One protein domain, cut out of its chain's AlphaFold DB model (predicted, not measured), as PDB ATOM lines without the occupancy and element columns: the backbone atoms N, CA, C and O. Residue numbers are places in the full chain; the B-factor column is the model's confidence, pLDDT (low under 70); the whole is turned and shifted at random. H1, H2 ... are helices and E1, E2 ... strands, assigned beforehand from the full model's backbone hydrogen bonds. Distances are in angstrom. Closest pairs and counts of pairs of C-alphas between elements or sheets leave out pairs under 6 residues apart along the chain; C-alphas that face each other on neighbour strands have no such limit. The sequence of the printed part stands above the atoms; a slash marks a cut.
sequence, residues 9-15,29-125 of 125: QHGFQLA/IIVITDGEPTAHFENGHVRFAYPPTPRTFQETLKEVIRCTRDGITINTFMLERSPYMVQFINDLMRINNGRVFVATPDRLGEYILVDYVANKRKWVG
ATOM      1  N   GLN A   9      -2.219  27.259  10.675       97.38
ATOM      2  CA  GLN A   9      -3.580  27.796  10.778       97.38
ATOM      3  C   GLN A   9      -3.985  28.520   9.488       97.38
ATOM      4  O   GLN A   9      -5.027  28.215   8.910       97.38
ATOM      5  N   HIS A  10      -3.168  29.468   9.022       96.69
ATOM      6  CA  HIS A  10      -3.493  30.221   7.816       96.69
ATOM      7  C   HIS A  10      -3.466  29.322   6.574       96.69
ATOM      8  O   HIS A  10      -4.356  29.417   5.730       96.69
ATOM      9  N   GLY A  11      -2.503  28.399   6.491       96.94
ATOM     10  CA  GLY A  11      -2.452  27.407   5.415       96.94
ATOM     11  C   GLY A  11      -3.741  26.585   5.314       96.94
ATOM     12  O   GLY A  11      -4.328  26.478   4.235       96.94
ATOM     13  N   PHE A  12      -4.243  26.076   6.443       98.06
ATOM     14  CA  PHE A  12      -5.513  25.352   6.501       98.06
ATOM     15  C   PHE A  12      -6.702  26.228   6.119       98.06
ATOM     16  O   PHE A  12      -7.557  25.787   5.353       98.06
ATOM     17  N   GLN A  13      -6.739  27.476   6.592       97.62
ATOM     18  CA  GLN A  13      -7.813  28.411   6.270       97.62
ATOM     19  C   GLN A  13      -7.904  28.673   4.762       97.62
ATOM     20  O   GLN A  13      -8.995  28.602   4.192       97.62
ATOM     21  N   LEU A  14      -6.771  28.941   4.110       97.38
ATOM     22  CA  LEU A  14      -6.720  29.168   2.664       97.38
ATOM     23  C   LEU A  14      -7.119  27.909   1.896       97.38
ATOM     24  O   LEU A  14      -7.983  27.971   1.020       97.38
ATOM     25  N   ALA A  15      -6.556  26.756   2.262       97.81
ATOM     26  CA  ALA A  15      -6.871  25.493   1.608       97.81
ATOM     27  C   ALA A  15      -8.361  25.140   1.731       97.81
ATOM     28  O   ALA A  15      -8.987  24.751   0.746       97.81
ATOM     29  N   ILE A  29      -6.240  17.879   2.021       97.44
ATOM     30  CA  ILE A  29      -5.072  18.733   2.235       97.44
ATOM     31  C   ILE A  29      -3.891  17.806   2.496       97.44
ATOM     32  O   ILE A  29      -3.988  16.906   3.330       97.44
ATOM     33  N   ILE A  30      -2.783  18.027   1.792       96.06
ATOM     34  CA  ILE A  30      -1.513  17.354   2.062       96.06
ATOM     35  C   ILE A  30      -0.566  18.394   2.655       96.06
ATOM     36  O   ILE A  30      -0.204  19.357   1.986       96.06
ATOM     37  N   VAL A  31      -0.200  18.212   3.919       95.12
ATOM     38  CA  VAL A  31       0.792  19.031   4.619       95.12
ATOM     39  C   VAL A  31       2.143  18.355   4.478       95.12
ATOM     40  O   VAL A  31       2.255  17.161   4.733       95.12
ATOM     41  N   ILE A  32       3.165  19.116   4.106       91.50
ATOM     42  CA  ILE A  32       4.561  18.677   4.124       91.50
ATOM     43  C   ILE A  32       5.300  19.685   4.994       91.50
ATOM     44  O   ILE A  32       5.269  20.877   4.691       91.50
ATOM     45  N   THR A  33       5.878  19.231   6.102       89.00
ATOM     46  CA  THR A  33       6.476  20.128   7.098       89.00
ATOM     47  C   THR A  33       7.613  19.451   7.853       89.00
ATOM     48  O   THR A  33       7.578  18.251   8.124       89.00
ATOM     49  N   ASP A  34       8.627  20.222   8.206       86.69
ATOM     50  CA  ASP A  34       9.703  19.837   9.120       86.69
ATOM     51  C   ASP A  34       9.427  20.312  10.556       86.69
ATOM     52  O   ASP A  34       9.834  19.644  11.496       86.69
ATOM     53  N   GLY A  35       8.663  21.392  10.741       87.62
ATOM     54  CA  GLY A  35       8.356  21.950  12.060       87.62
ATOM     55  C   GLY A  35       6.882  21.916  12.464       87.62
ATOM     56  O   GLY A  35       5.974  21.814  11.633       87.62
ATOM     57  N   GLU A  36       6.649  22.059  13.767       92.50
ATOM     58  CA  GLU A  36       5.338  22.314  14.363       92.50
ATOM     59  C   GLU A  36       4.823  23.743  14.085       92.50
ATOM     60  O   GLU A  36       5.603  24.623  13.708       92.50
ATOM     61  N   PRO A  37       3.518  24.028  14.276       95.00
ATOM     62  CA  PRO A  37       3.019  25.388  14.119       95.00
ATOM     63  C   PRO A  37       3.611  26.334  15.172       95.00
ATOM     64  O   PRO A  37       3.387  26.170  16.370       95.00
ATOM     65  N   THR A  38       4.319  27.361  14.704       95.38
ATOM     66  CA  THR A  38       4.986  28.397  15.525       95.38
ATOM     67  C   THR A  38       4.399  29.792  15.309       95.38
ATOM     68  O   THR A  38       4.771  30.744  15.998       95.38
ATOM     69  N   ALA A  39       3.444  29.919  14.383       95.94
ATOM     70  CA  ALA A  39       2.737  31.159  14.109       95.94
ATOM     71  C   ALA A  39       1.229  30.946  13.931       95.94
ATOM     72  O   ALA A  39       0.785  29.896  13.463       95.94
ATOM     73  N   HIS A  40       0.445  31.963  14.285       96.25
ATOM     74  CA  HIS A  40      -1.006  31.999  14.100       96.25
ATOM     75  C   HIS A  40      -1.494  33.448  13.928       96.25
ATOM     76  O   HIS A  40      -0.832  34.393  14.349       96.25
ATOM     77  N   PHE A  41      -2.650  33.644  13.301       95.31
ATOM     78  CA  PHE A  41      -3.378  34.907  13.307       95.31
ATOM     79  C   PHE A  41      -4.191  35.065  14.587       95.31
ATOM     80  O   PHE A  41      -5.006  34.209  14.931       95.31
ATOM     81  N   GLU A  42      -4.051  36.223  15.218       91.69
ATOM     82  CA  GLU A  42      -4.881  36.667  16.325       91.69
ATOM     83  C   GLU A  42      -5.242  38.141  16.126       91.69
ATOM     84  O   GLU A  42      -4.370  38.993  15.945       91.69
ATOM     85  N   ASN A  43      -6.542  38.451  16.136       90.94
ATOM     86  CA  ASN A  43      -7.060  39.815  15.968       90.94
ATOM     87  C   ASN A  43      -6.490  40.537  14.729       90.94
ATOM     88  O   ASN A  43      -6.084  41.694  14.807       90.94
ATOM     89  N   GLY A  44      -6.404  39.833  13.596       89.25
ATOM     90  CA  GLY A  44      -5.901  40.373  12.327       89.25
ATOM     91  C   GLY A  44      -4.377  40.461  12.205       89.25
ATOM     92  O   GLY A  44      -3.888  40.808  11.135       89.25
ATOM     93  N   HIS A  45      -3.625  40.101  13.247       91.50
ATOM     94  CA  HIS A  45      -2.165  40.177  13.260       91.50
ATOM     95  C   HIS A  45      -1.545  38.787  13.368       91.50
ATOM     96  O   HIS A  45      -2.073  37.920  14.066       91.50
ATOM     97  N   VAL A  46      -0.402  38.576  12.716       93.69
ATOM     98  CA  VAL A  46       0.373  37.343  12.885       93.69
ATOM     99  C   VAL A  46       1.160  37.416  14.188       93.69
ATOM    100  O   VAL A  46       1.912  38.357  14.435       93.69
ATOM    101  N   ARG A  47       0.981  36.405  15.033       94.12
ATOM    102  CA  ARG A  47       1.761  36.167  16.243       94.12
ATOM    103  C   ARG A  47       2.703  35.003  15.986       94.12
ATOM    104  O   ARG A  47       2.250  33.936  15.585       94.12
ATOM    105  N   PHE A  48       3.989  35.215  16.241       94.56
ATOM    106  CA  PHE A  48       5.038  34.202  16.158       94.56
ATOM    107  C   PHE A  48       5.657  33.982  17.540       94.56
ATOM    108  O   PHE A  48       5.874  34.949  18.275       94.56
ATOM    109  N   ALA A  49       5.943  32.728  17.889       91.19
ATOM    110  CA  ALA A  49       6.665  32.369  19.105       91.19
ATOM    111  C   ALA A  49       7.465  31.071  18.921       91.19
ATOM    112  O   ALA A  49       6.959  30.099  18.355       91.19
ATOM    113  N   TYR A  50       8.688  31.053  19.456       88.25
ATOM    114  CA  TYR A  50       9.507  29.851  19.590       88.25
ATOM    115  C   TYR A  50      10.093  29.783  21.015       88.25
ATOM    116  O   TYR A  50      10.818  30.706  21.396       88.25
ATOM    117  N   PRO A  51       9.782  28.751  21.823       90.50
ATOM    118  CA  PRO A  51       8.907  27.614  21.514       90.50
ATOM    119  C   PRO A  51       7.442  28.032  21.259       90.50
ATOM    120  O   PRO A  51       7.031  29.125  21.667       90.50
ATOM    121  N   PRO A  52       6.640  27.192  20.576       91.06
ATOM    122  CA  PRO A  52       5.254  27.513  20.259       91.06
ATOM    123  C   PRO A  52       4.413  27.681  21.527       91.06
ATOM    124  O   PRO A  52       4.525  26.931  22.498       91.06
ATOM    125  N   THR A  53       3.520  28.668  21.511       94.81
ATOM    126  CA  THR A  53       2.590  28.892  22.623       94.81
ATOM    127  C   THR A  53       1.402  27.926  22.555       94.81
ATOM    128  O   THR A  53       0.954  27.587  21.455       94.81
ATOM    129  N   PRO A  54       0.778  27.570  23.698       95.62
ATOM    130  CA  PRO A  54      -0.467  26.794  23.703       95.62
ATOM    131  C   PRO A  54      -1.565  27.417  22.829       95.62
ATOM    132  O   PRO A  54      -2.338  26.711  22.185       95.62
ATOM    133  N   ARG A  55      -1.598  28.754  22.755       96.19
ATOM    134  CA  ARG A  55      -2.512  29.507  21.894       96.19
ATOM    135  C   ARG A  55      -2.299  29.212  20.407       96.19
ATOM    136  O   ARG A  55      -3.274  28.991  19.700       96.19
ATOM    137  N   THR A  56      -1.047  29.132  19.953       96.12
ATOM    138  CA  THR A  56      -0.710  28.793  18.558       96.12
ATOM    139  C   THR A  56      -1.263  27.425  18.165       96.12
ATOM    140  O   THR A  56      -1.860  27.273  17.095       96.12
ATOM    141  N   PHE A  57      -1.147  26.440  19.059       96.75
ATOM    142  CA  PHE A  57      -1.725  25.112  18.844       96.75
ATOM    143  C   PHE A  57      -3.250  25.162  18.824       96.75
ATOM    144  O   PHE A  57      -3.860  24.620  17.907       96.75
ATOM    145  N   GLN A  58      -3.872  25.855  19.778       97.44
ATOM    146  CA  GLN A  58      -5.327  25.988  19.837       97.44
ATOM    147  C   GLN A  58      -5.909  26.631  18.575       97.44
ATOM    148  O   GLN A  58      -6.878  26.108  18.026       97.44
ATOM    149  N   GLU A  59      -5.337  27.734  18.091       97.81
ATOM    150  CA  GLU A  59      -5.829  28.400  16.879       97.81
ATOM    151  C   GLU A  59      -5.622  27.534  15.632       97.81
ATOM    152  O   GLU A  59      -6.526  27.422  14.802       97.81
ATOM    153  N   THR A  60      -4.491  26.831  15.540       97.81
ATOM    154  CA  THR A  60      -4.255  25.874  14.451       97.81
ATOM    155  C   THR A  60      -5.265  24.723  14.488       97.81
ATOM    156  O   THR A  60      -5.901  24.428  13.474       97.81
ATOM    157  N   LEU A  61      -5.485  24.104  15.652       98.25
ATOM    158  CA  LEU A  61      -6.432  22.996  15.817       98.25
ATOM    159  C   LEU A  61      -7.889  23.434  15.605       98.25
ATOM    160  O   LEU A  61      -8.685  22.659  15.080       98.25
ATOM    161  N   LYS A  62      -8.260  24.681  15.929       98.38
ATOM    162  CA  LYS A  62      -9.581  25.233  15.575       98.38
ATOM    163  C   LYS A  62      -9.810  25.233  14.068       98.38
ATOM    164  O   LYS A  62     -10.918  24.921  13.628       98.38
ATOM    165  N   GLU A  63      -8.791  25.561  13.278       98.50
ATOM    166  CA  GLU A  63      -8.912  25.493  11.823       98.50
ATOM    167  C   GLU A  63      -8.952  24.041  11.329       98.50
ATOM    168  O   GLU A  63      -9.766  23.728  10.464       98.50
ATOM    169  N   VAL A  64      -8.204  23.123  11.953       98.44
ATOM    170  CA  VAL A  64      -8.329  21.674  11.697       98.44
ATOM    171  C   VAL A  64      -9.763  21.185  11.945       98.44
ATOM    172  O   VAL A  64     -10.319  20.487  11.100       98.44
ATOM    173  N   ILE A  65     -10.411  21.598  13.043       98.50
ATOM    174  CA  ILE A  65     -11.819  21.263  13.330       98.50
ATOM    175  C   ILE A  65     -12.738  21.762  12.208       98.50
ATOM    176  O   ILE A  65     -13.647  21.042  11.792       98.50
ATOM    177  N   ARG A  66     -12.524  22.987  11.713       98.31
ATOM    178  CA  ARG A  66     -13.307  23.545  10.598       98.31
ATOM    179  C   ARG A  66     -13.095  22.739   9.317       98.31
ATOM    180  O   ARG A  66     -14.078  22.378   8.681       98.31
ATOM    181  N   CYS A  67     -11.854  22.383   8.987       97.94
ATOM    182  CA  CYS A  67     -11.547  21.496   7.862       97.94
ATOM    183  C   CYS A  67     -12.256  20.141   7.992       97.94
ATOM    184  O   CYS A  67     -12.908  19.705   7.044       97.94
ATOM    185  N   THR A  68     -12.192  19.496   9.163       96.88
ATOM    186  CA  THR A  68     -12.880  18.219   9.406       96.88
ATOM    187  C   THR A  68     -14.392  18.355   9.212       96.88
ATOM    188  O   THR A  68     -14.998  17.513   8.551       96.88
ATOM    189  N   ARG A  69     -15.014  19.415   9.752       96.12
ATOM    190  CA  ARG A  69     -16.460  19.674   9.595       96.12
ATOM    191  C   ARG A  69     -16.860  19.889   8.139       96.12
ATOM    192  O   ARG A  69     -17.911  19.408   7.729       96.12
ATOM    193  N   ASP A  70     -15.994  20.524   7.356       95.81
ATOM    194  CA  ASP A  70     -16.178  20.722   5.915       95.81
ATOM    195  C   ASP A  70     -15.855  19.444   5.103       95.81
ATOM    196  O   ASP A  70     -15.806  19.475   3.869       95.81
ATOM    197  N   GLY A  71     -15.646  18.297   5.762       94.56
ATOM    198  CA  GLY A  71     -15.377  17.007   5.125       94.56
ATOM    199  C   GLY A  71     -14.020  16.943   4.425       94.56
ATOM    200  O   GLY A  71     -13.889  16.254   3.417       94.56
ATOM    201  N   ILE A  72     -13.034  17.701   4.909       97.19
ATOM    202  CA  ILE A  72     -11.688  17.757   4.334       97.19
ATOM    203  C   ILE A  72     -10.751  16.852   5.134       97.19
ATOM    204  O   ILE A  72     -10.548  17.044   6.335       97.19
ATOM    205  N   THR A  73     -10.139  15.878   4.463       96.31
ATOM    206  CA  THR A  73      -9.124  14.997   5.059       96.31
ATOM    207  C   THR A  73      -7.747  15.656   5.010       96.31
ATOM    208  O   THR A  73      -7.335  16.138   3.958       96.31
ATOM    209  N   ILE A  74      -7.009  15.658   6.119       97.00
ATOM    210  CA  ILE A  74      -5.676  16.259   6.221       97.00
ATOM    211  C   ILE A  74      -4.632  15.155   6.376       97.00
ATOM    212  O   ILE A  74      -4.511  14.544   7.433       97.00
ATOM    213  N   ASN A  75      -3.851  14.916   5.328       94.62
ATOM    214  CA  ASN A  75      -2.709  14.011   5.365       94.62
ATOM    215  C   ASN A  75      -1.433  14.813   5.625       94.62
ATOM    216  O   ASN A  75      -1.211  15.825   4.970       94.62
ATOM    217  N   THR A  76      -0.596  14.379   6.561       92.12
ATOM    218  CA  THR A  76       0.601  15.129   6.969       92.12
ATOM    219  C   THR A  76       1.852  14.292   6.787       92.12
ATOM    220  O   THR A  76       1.953  13.212   7.356       92.12
ATOM    221  N   PHE A  77       2.812  14.803   6.029       90.12
ATOM    222  CA  PHE A  77       4.166  14.284   5.904       90.12
ATOM    223  C   PHE A  77       5.083  15.136   6.769       90.12
ATOM    224  O   PHE A  77       5.236  16.333   6.521       90.12
ATOM    225  N   MET A  78       5.666  14.517   7.793       85.62
ATOM    226  CA  MET A  78       6.606  15.175   8.690       85.62
ATOM    227  C   MET A  78       8.024  14.644   8.513       85.62
ATOM    228  O   MET A  78       8.222  13.427   8.440       85.62
ATOM    229  N   LEU A  79       8.985  15.566   8.433       78.31
ATOM    230  CA  LEU A  79      10.408  15.267   8.228       78.31
ATOM    231  C   LEU A  79      11.194  15.178   9.546       78.31
ATOM    232  O   LEU A  79      12.168  14.435   9.628       78.31
ATOM    233  N   GLU A  80      10.756  15.891  10.587       70.94
ATOM    234  CA  GLU A  80      11.391  15.911  11.908       70.94
ATOM    235  C   GLU A  80      10.375  15.607  13.023       70.94
ATOM    236  O   GLU A  80       9.161  15.768  12.866       70.94
ATOM    237  N   ARG A  81      10.870  15.123  14.171       68.94
ATOM    238  CA  ARG A  81      10.074  14.801  15.363       68.94
ATOM    239  C   ARG A  81      10.522  15.639  16.563       68.94
ATOM    240  O   ARG A  81      11.209  15.129  17.446       68.94
ATOM    241  N   SER A  82      10.089  16.895  16.639       82.38
ATOM    242  CA  SER A  82      10.169  17.649  17.898       82.38
ATOM    243  C   SER A  82       9.094  17.150  18.891       82.38
ATOM    244  O   SER A  82       8.034  16.671  18.463       82.38
ATOM    245  N   PRO A  83       9.297  17.251  20.221       85.44
ATOM    246  CA  PRO A  83       8.259  16.909  21.202       85.44
ATOM    247  C   PRO A  83       6.950  17.687  20.983       85.44
ATOM    248  O   PRO A  83       5.858  17.129  21.118       85.44
ATOM    249  N   TYR A  84       7.064  18.955  20.582       89.00
ATOM    250  CA  TYR A  84       5.939  19.832  20.263       89.00
ATOM    251  C   TYR A  84       5.175  19.362  19.021       89.00
ATOM    252  O   TYR A  84       3.944  19.314  19.036       89.00
ATOM    253  N   MET A  85       5.893  18.938  17.978       88.06
ATOM    254  CA  MET A  85       5.306  18.366  16.768       88.06
ATOM    255  C   MET A  85       4.538  17.081  17.079       88.06
ATOM    256  O   MET A  85       3.399  16.918  16.647       88.06
ATOM    257  N   VAL A  86       5.109  16.190  17.897       87.00
ATOM    258  CA  VAL A  86       4.435  14.951  18.319       87.00
ATOM    259  C   VAL A  86       3.136  15.252  19.071       87.00
ATOM    260  O   VAL A  86       2.117  14.617  18.796       87.00
ATOM    261  N   GLN A  87       3.147  16.218  19.994       89.88
ATOM    262  CA  GLN A  87       1.939  16.632  20.709       89.88
ATOM    263  C   GLN A  87       0.870  17.155  19.742       89.88
ATOM    264  O   GLN A  87      -0.259  16.665  19.761       89.88
ATOM    265  N   PHE A  88       1.236  18.103  18.879       92.75
ATOM    266  CA  PHE A  88       0.316  18.693  17.909       92.75
ATOM    267  C   PHE A  88      -0.309  17.632  16.994       92.75
ATOM    268  O   PHE A  88      -1.523  17.618  16.793       92.75
ATOM    269  N   ILE A  89       0.506  16.707  16.483       91.19
ATOM    270  CA  ILE A  89       0.055  15.618  15.621       91.19
ATOM    271  C   ILE A  89      -0.939  14.698  16.333       91.19
ATOM    272  O   ILE A  89      -1.953  14.338  15.739       91.19
ATOM    273  N   ASN A  90      -0.696  14.344  17.598       89.75
ATOM    274  CA  ASN A  90      -1.634  13.508  18.351       89.75
ATOM    275  C   ASN A  90      -3.021  14.162  18.447       89.75
ATOM    276  O   ASN A  90      -4.034  13.479  18.291       89.75
ATOM    277  N   ASP A  91      -3.077  15.476  18.664       94.12
ATOM    278  CA  ASP A  91      -4.346  16.203  18.729       94.12
ATOM    279  C   ASP A  91      -4.986  16.374  17.344       94.12
ATOM    280  O   ASP A  91      -6.194  16.176  17.200       94.12
ATOM    281  N   LEU A  92      -4.191  16.644  16.302       94.50
ATOM    282  CA  LEU A  92      -4.667  16.697  14.917       94.50
ATOM    283  C   LEU A  92      -5.330  15.378  14.508       94.50
ATOM    284  O   LEU A  92      -6.431  15.394  13.963       94.50
ATOM    285  N   MET A  93      -4.700  14.242  14.807       91.75
ATOM    286  CA  MET A  93      -5.208  12.910  14.456       91.75
ATOM    287  C   MET A  93      -6.467  12.513  15.235       91.75
ATOM    288  O   MET A  93      -7.270  11.726  14.743       91.75
ATOM    289  N   ARG A  94      -6.670  13.051  16.443       92.56
ATOM    290  CA  ARG A  94      -7.928  12.873  17.192       92.56
ATOM    291  C   ARG A  94      -9.089  13.652  16.577       92.56
ATOM    292  O   ARG A  94     -10.242  13.304  16.811       92.56
ATOM    293  N   ILE A  95      -8.791  14.716  15.831       95.88
ATOM    294  CA  ILE A  95      -9.785  15.618  15.239       95.88
ATOM    295  C   ILE A  95     -10.052  15.282  13.771       95.88
ATOM    296  O   ILE A  95     -11.179  15.437  13.306       95.88
ATOM    297  N   ASN A  96      -9.035  14.887  13.008       95.56
ATOM    298  CA  ASN A  96      -9.130  14.649  11.574       95.56
ATOM    299  C   ASN A  96      -8.769  13.201  11.232       95.56
ATOM    300  O   ASN A  96      -7.745  12.690  11.667       95.56
ATOM    301  N   ASN A  97      -9.575  12.569  10.377       89.44
ATOM    302  CA  ASN A  97      -9.417  11.163   9.980       89.44
ATOM    303  C   ASN A  97      -8.315  10.936   8.923       89.44
ATOM    304  O   ASN A  97      -8.346   9.950   8.186       89.44
ATOM    305  N   GLY A  98      -7.400  11.889   8.770       91.19
ATOM    306  CA  GLY A  98      -6.280  11.785   7.852       91.19
ATOM    307  C   GLY A  98      -5.108  11.006   8.434       91.19
ATOM    308  O   GLY A  98      -5.120  10.544   9.574       91.19
ATOM    309  N   ARG A  99      -4.084  10.821   7.605       91.06
ATOM    310  CA  ARG A  99      -2.920   9.993   7.923       91.06
ATOM    311  C   ARG A  99      -1.698  10.843   8.194       91.06
ATOM    312  O   ARG A  99      -1.507  11.878   7.557       91.06
ATOM    313  N   VAL A 100      -0.839  10.358   9.084       89.38
ATOM    314  CA  VAL A 100       0.452  10.987   9.346       89.38
ATOM    315  C   VAL A 100       1.566  10.051   8.917       89.38
ATOM    316  O   VAL A 100       1.631   8.894   9.332       89.38
ATOM    317  N   PHE A 101       2.425  10.579   8.062       87.31
ATOM    318  CA  PHE A 101       3.581   9.933   7.485       87.31
ATOM    319  C   PHE A 101       4.810  10.558   8.110       87.31
ATOM    320  O   PHE A 101       4.988  11.773   8.057       87.31
ATOM    321  N   VAL A 102       5.649   9.729   8.712       78.50
ATOM    322  CA  VAL A 102       6.894  10.206   9.299       78.50
ATOM    323  C   VAL A 102       8.051   9.694   8.486       78.50
ATOM    324  O   VAL A 102       8.305   8.489   8.500       78.50
ATOM    325  N   ALA A 103       8.730  10.611   7.811       71.56
ATOM    326  CA  ALA A 103      10.004  10.335   7.181       71.56
ATOM    327  C   ALA A 103      11.122  10.553   8.203       71.56
ATOM    328  O   ALA A 103      11.019  11.389   9.102       71.56
ATOM    329  N   THR A 104      12.193   9.786   8.069       65.75
ATOM    330  CA  THR A 104      13.487  10.124   8.672       65.75
ATOM    331  C   THR A 104      14.366  10.743   7.584       65.75
ATOM    332  O   THR A 104      14.344  10.210   6.471       65.75
ATOM    333  N   PRO A 105      15.138  11.813   7.861       61.38
ATOM    334  CA  PRO A 105      15.939  12.520   6.851       61.38
ATOM    335  C   PRO A 105      16.830  11.599   6.008       61.38
ATOM    336  O   PRO A 105      16.965  11.787   4.802       61.38
ATOM    337  N   ASP A 106      17.355  10.543   6.628       60.31
ATOM    338  CA  ASP A 106      18.291   9.599   6.010       60.31
ATOM    339  C   ASP A 106      17.596   8.532   5.143       60.31
ATOM    340  O   ASP A 106      18.258   7.746   4.467       60.31
ATOM    341  N   ARG A 107      16.257   8.469   5.179       59.69
ATOM    342  CA  ARG A 107      15.429   7.465   4.493       59.69
ATOM    343  C   ARG A 107      14.091   8.050   4.041       59.69
ATOM    344  O   ARG A 107      13.034   7.594   4.458       59.69
ATOM    345  N   LEU A 108      14.125   9.044   3.152       55.78
ATOM    346  CA  LEU A 108      12.915   9.659   2.576       55.78
ATOM    347  C   LEU A 108      11.971   8.654   1.880       55.78
ATOM    348  O   LEU A 108      10.780   8.930   1.761       55.78
ATOM    349  N   GLY A 109      12.485   7.501   1.426       55.00
ATOM    350  CA  GLY A 109      11.684   6.426   0.827       55.00
ATOM    351  C   GLY A 109      10.948   5.534   1.834       55.00
ATOM    352  O   GLY A 109       9.992   4.866   1.457       55.00
ATOM    353  N   GLU A 110      11.353   5.540   3.106       59.12
ATOM    354  CA  GLU A 110      10.737   4.739   4.165       59.12
ATOM    355  C   GLU A 110       9.908   5.657   5.061       59.12
ATOM    356  O   GLU A 110      10.431   6.581   5.689       59.12
ATOM    357  N   TYR A 111       8.604   5.403   5.160       64.88
ATOM    358  CA  TYR A 111       7.735   6.194   6.024       64.88
ATOM    359  C   TYR A 111       6.994   5.327   7.031       64.88
ATOM    360  O   TYR A 111       6.488   4.238   6.745       64.88
ATOM    361  N   ILE A 112       6.886   5.847   8.251       69.44
ATOM    362  CA  ILE A 112       6.015   5.258   9.263       69.44
ATOM    363  C   ILE A 112       4.640   5.882   9.091       69.44
ATOM    364  O   ILE A 112       4.458   7.073   9.348       69.44
ATOM    365  N   LEU A 113       3.676   5.059   8.681       74.25
ATOM    366  CA  LEU A 113       2.272   5.425   8.709       74.25
ATOM    367  C   LEU A 113       1.760   5.269  10.141       74.25
ATOM    368  O   LEU A 113       1.749   4.167  10.705       74.25
ATOM    369  N   VAL A 114       1.326   6.380  10.720       72.88
ATOM    370  CA  VAL A 114       0.634   6.401  12.003       72.88
ATOM    371  C   VAL A 114      -0.854   6.566  11.723       72.88
ATOM    372  O   VAL A 114      -1.271   7.550  11.113       72.88
ATOM    373  N   ASP A 115      -1.642   5.587  12.165       68.00
ATOM    374  CA  ASP A 115      -3.103   5.644  12.180       68.00
ATOM    375  C   ASP A 115      -3.576   5.572  13.636       68.00
ATOM    376  O   ASP A 115      -3.349   4.579  14.337       68.00
ATOM    377  N   TYR A 116      -4.193   6.656  14.107       59.09
ATOM    378  CA  TYR A 116      -4.672   6.759  15.484       59.09
ATOM    379  C   TYR A 116      -6.060   6.134  15.650       59.09
ATOM    380  O   TYR A 116      -6.367   5.616  16.720       59.09
ATOM    381  N   VAL A 117      -6.869   6.096  14.585       54.09
ATOM    382  CA  VAL A 117      -8.203   5.475  14.608       54.09
ATOM    383  C   VAL A 117      -8.072   3.954  14.722       54.09
ATOM    384  O   VAL A 117      -8.876   3.310  15.392       54.09
ATOM    385  N   ALA A 118      -7.018   3.376  14.138       55.28
ATOM    386  CA  ALA A 118      -6.743   1.938  14.197       55.28
ATOM    387  C   ALA A 118      -5.746   1.511  15.294       55.28
ATOM    388  O   ALA A 118      -5.469   0.317  15.426       55.28
ATOM    389  N   ASN A 119      -5.179   2.457  16.055       55.34
ATOM    390  CA  ASN A 119      -4.148   2.231  17.079       55.34
ATOM    391  C   ASN A 119      -2.936   1.397  16.586       55.34
ATOM    392  O   ASN A 119      -2.293   0.682  17.357       55.34
ATOM    393  N   LYS A 120      -2.626   1.449  15.281       58.38
ATOM    394  CA  LYS A 120      -1.583   0.632  14.640       58.38
ATOM    395  C   LYS A 120      -0.575   1.519  13.919       58.38
ATOM    396  O   LYS A 120      -0.929   2.334  13.072       58.38
ATOM    397  N   ARG A 121       0.709   1.309  14.219       69.62
ATOM    398  CA  ARG A 121       1.826   1.825  13.418       69.62
ATOM    399  C   ARG A 121       2.173   0.776  12.370       69.62
ATOM    400  O   ARG A 121       2.418  -0.374  12.731       69.62
ATOM    401  N   LYS A 122       2.189   1.160  11.095       72.44
ATOM    402  CA  LYS A 122       2.596   0.277   9.997       72.44
ATOM    403  C   LYS A 122       3.816   0.870   9.306       72.44
ATOM    404  O   LYS A 122       3.813   2.044   8.945       72.44
ATOM    405  N   TRP A 123       4.848   0.052   9.136       71.56
ATOM    406  CA  TRP A 123       5.996   0.405   8.310       71.56
ATOM    407  C   TRP A 123       5.641   0.193   6.839       71.56
ATOM    408  O   TRP A 123       5.011  -0.813   6.494       71.56
ATOM    409  N   VAL A 124       5.983   1.169   6.004       64.81
ATOM    410  CA  VAL A 124       5.782   1.107   4.559       64.81
ATOM    411  C   VAL A 124       7.109   1.469   3.903       64.81
ATOM    412  O   VAL A 124       7.669   2.527   4.194       64.81
ATOM    413  N   GLY A 125       7.601   0.556   3.074       54.28
ATOM    414  CA  GLY A 125       8.826   0.667   2.289       54.28
ATOM    415  C   GLY A 125       8.625   0.045   0.919       54.28
ATOM    416  O   GLY A 125       7.602  -0.664   0.747       54.28
TER     417      GLY A 125
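Overview. This is residues 9 to 15 and 29 to 125 of the 125 residues of the protein "VWA domain-containing protein" of Chloroflexia bacterium (UniProt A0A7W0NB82). A strongly twisted sheet of five strands has H3 packed over one face, with H2 beside H3 toward the E1 end of the sheet. H1 packs on H2 near strand E1, and the small hairpin E2-E3 packs through E2 on H1 and H2, at the opposite end of the long axis from E7. The printed part has 104 residues, with three named helices and seven named strands in the order H1 E1 E2 E3 H2 E4 H3 E5 E6 E7. The large sheet runs E1 E4 E5 E6 E7 and is mixed; the class is mixed, helices and strands. The whole is compact, with a radius of gyration of the C-alphas of 13.8 A and spans of 44 by 30 by 21 A.

Arrangement. H1, residues 9 to 15, touches H2, residues 54 to 69, the same way at a shallow tilt of 23 degrees; the closest C-alphas, of Gln 9 and Thr 60, are 4.2 A apart. E1, residues 29 to 33, is an edge strand, parallel to E4, residues 72 to 78, with N 31 and O 75 at 2.8 A. H1 only grazes their sheet, with residues 11 to 15. E2, residues 39 to 42, and E3, residues 45 to 48, form an antiparallel hairpin, with N 42 and O 45 at 2.8 A. The closest C-alphas of E2 and H2, those of His 40 and Thr 56, are 5.5 A apart. H2 touches H3, residues 83 to 95, the same way at a shallow tilt of 28 degrees, closest at the C-alphas of Ile 65 and Ile 95, 6.3 A. H2 and H3 on one face of the large sheet give two layers, one of helices and one the sheet itself. H3 runs along the strands at a height over the sheet of 9.5 A, over E4 and only just over E5, residues 100 to 104, on which 3 of its C-alphas fall. E4, H3 and E5 form a strand-helix-strand unit, two parallel strands with a helix between, with a right-handed crossover; N 101 and O 76 are 2.8 A apart. E5, E6, residues 107 to 115, and E7, residues 120 to 124, form a meander, each strand the antiparallel neighbour of the one before, with N 112 and O 102 at 3.0 A and N 113 and O 122 at 3.0 A. In H1, H2 and H3 every O i to N i+4 pair is within hydrogen-bond range.

Along the chain. H1 begins at C-alpha 9, (-3.580, 27.796, 10.778). H2 is 22.5 A long, and E4 and H3 are 19.0 A each. E6 is 20.1 A long and bends by 60 degrees at residue 110. E7 ends at C-alpha 124, (5.782, 1.107, 4.559).

Size, cuts and confidence. The C-alphas farthest apart, of Asn 43 and Gly 125, are 44.4 A apart. Residues 16 to 28 are not printed, and C-alphas 15 and 29 are 7.0 A apart across the cut. Of the links printed whole, each is tight. Mean pLDDT of the printed part is 86.1; residues 81, 104 to 112, 115 to 121 and 124 to 125 are under 70.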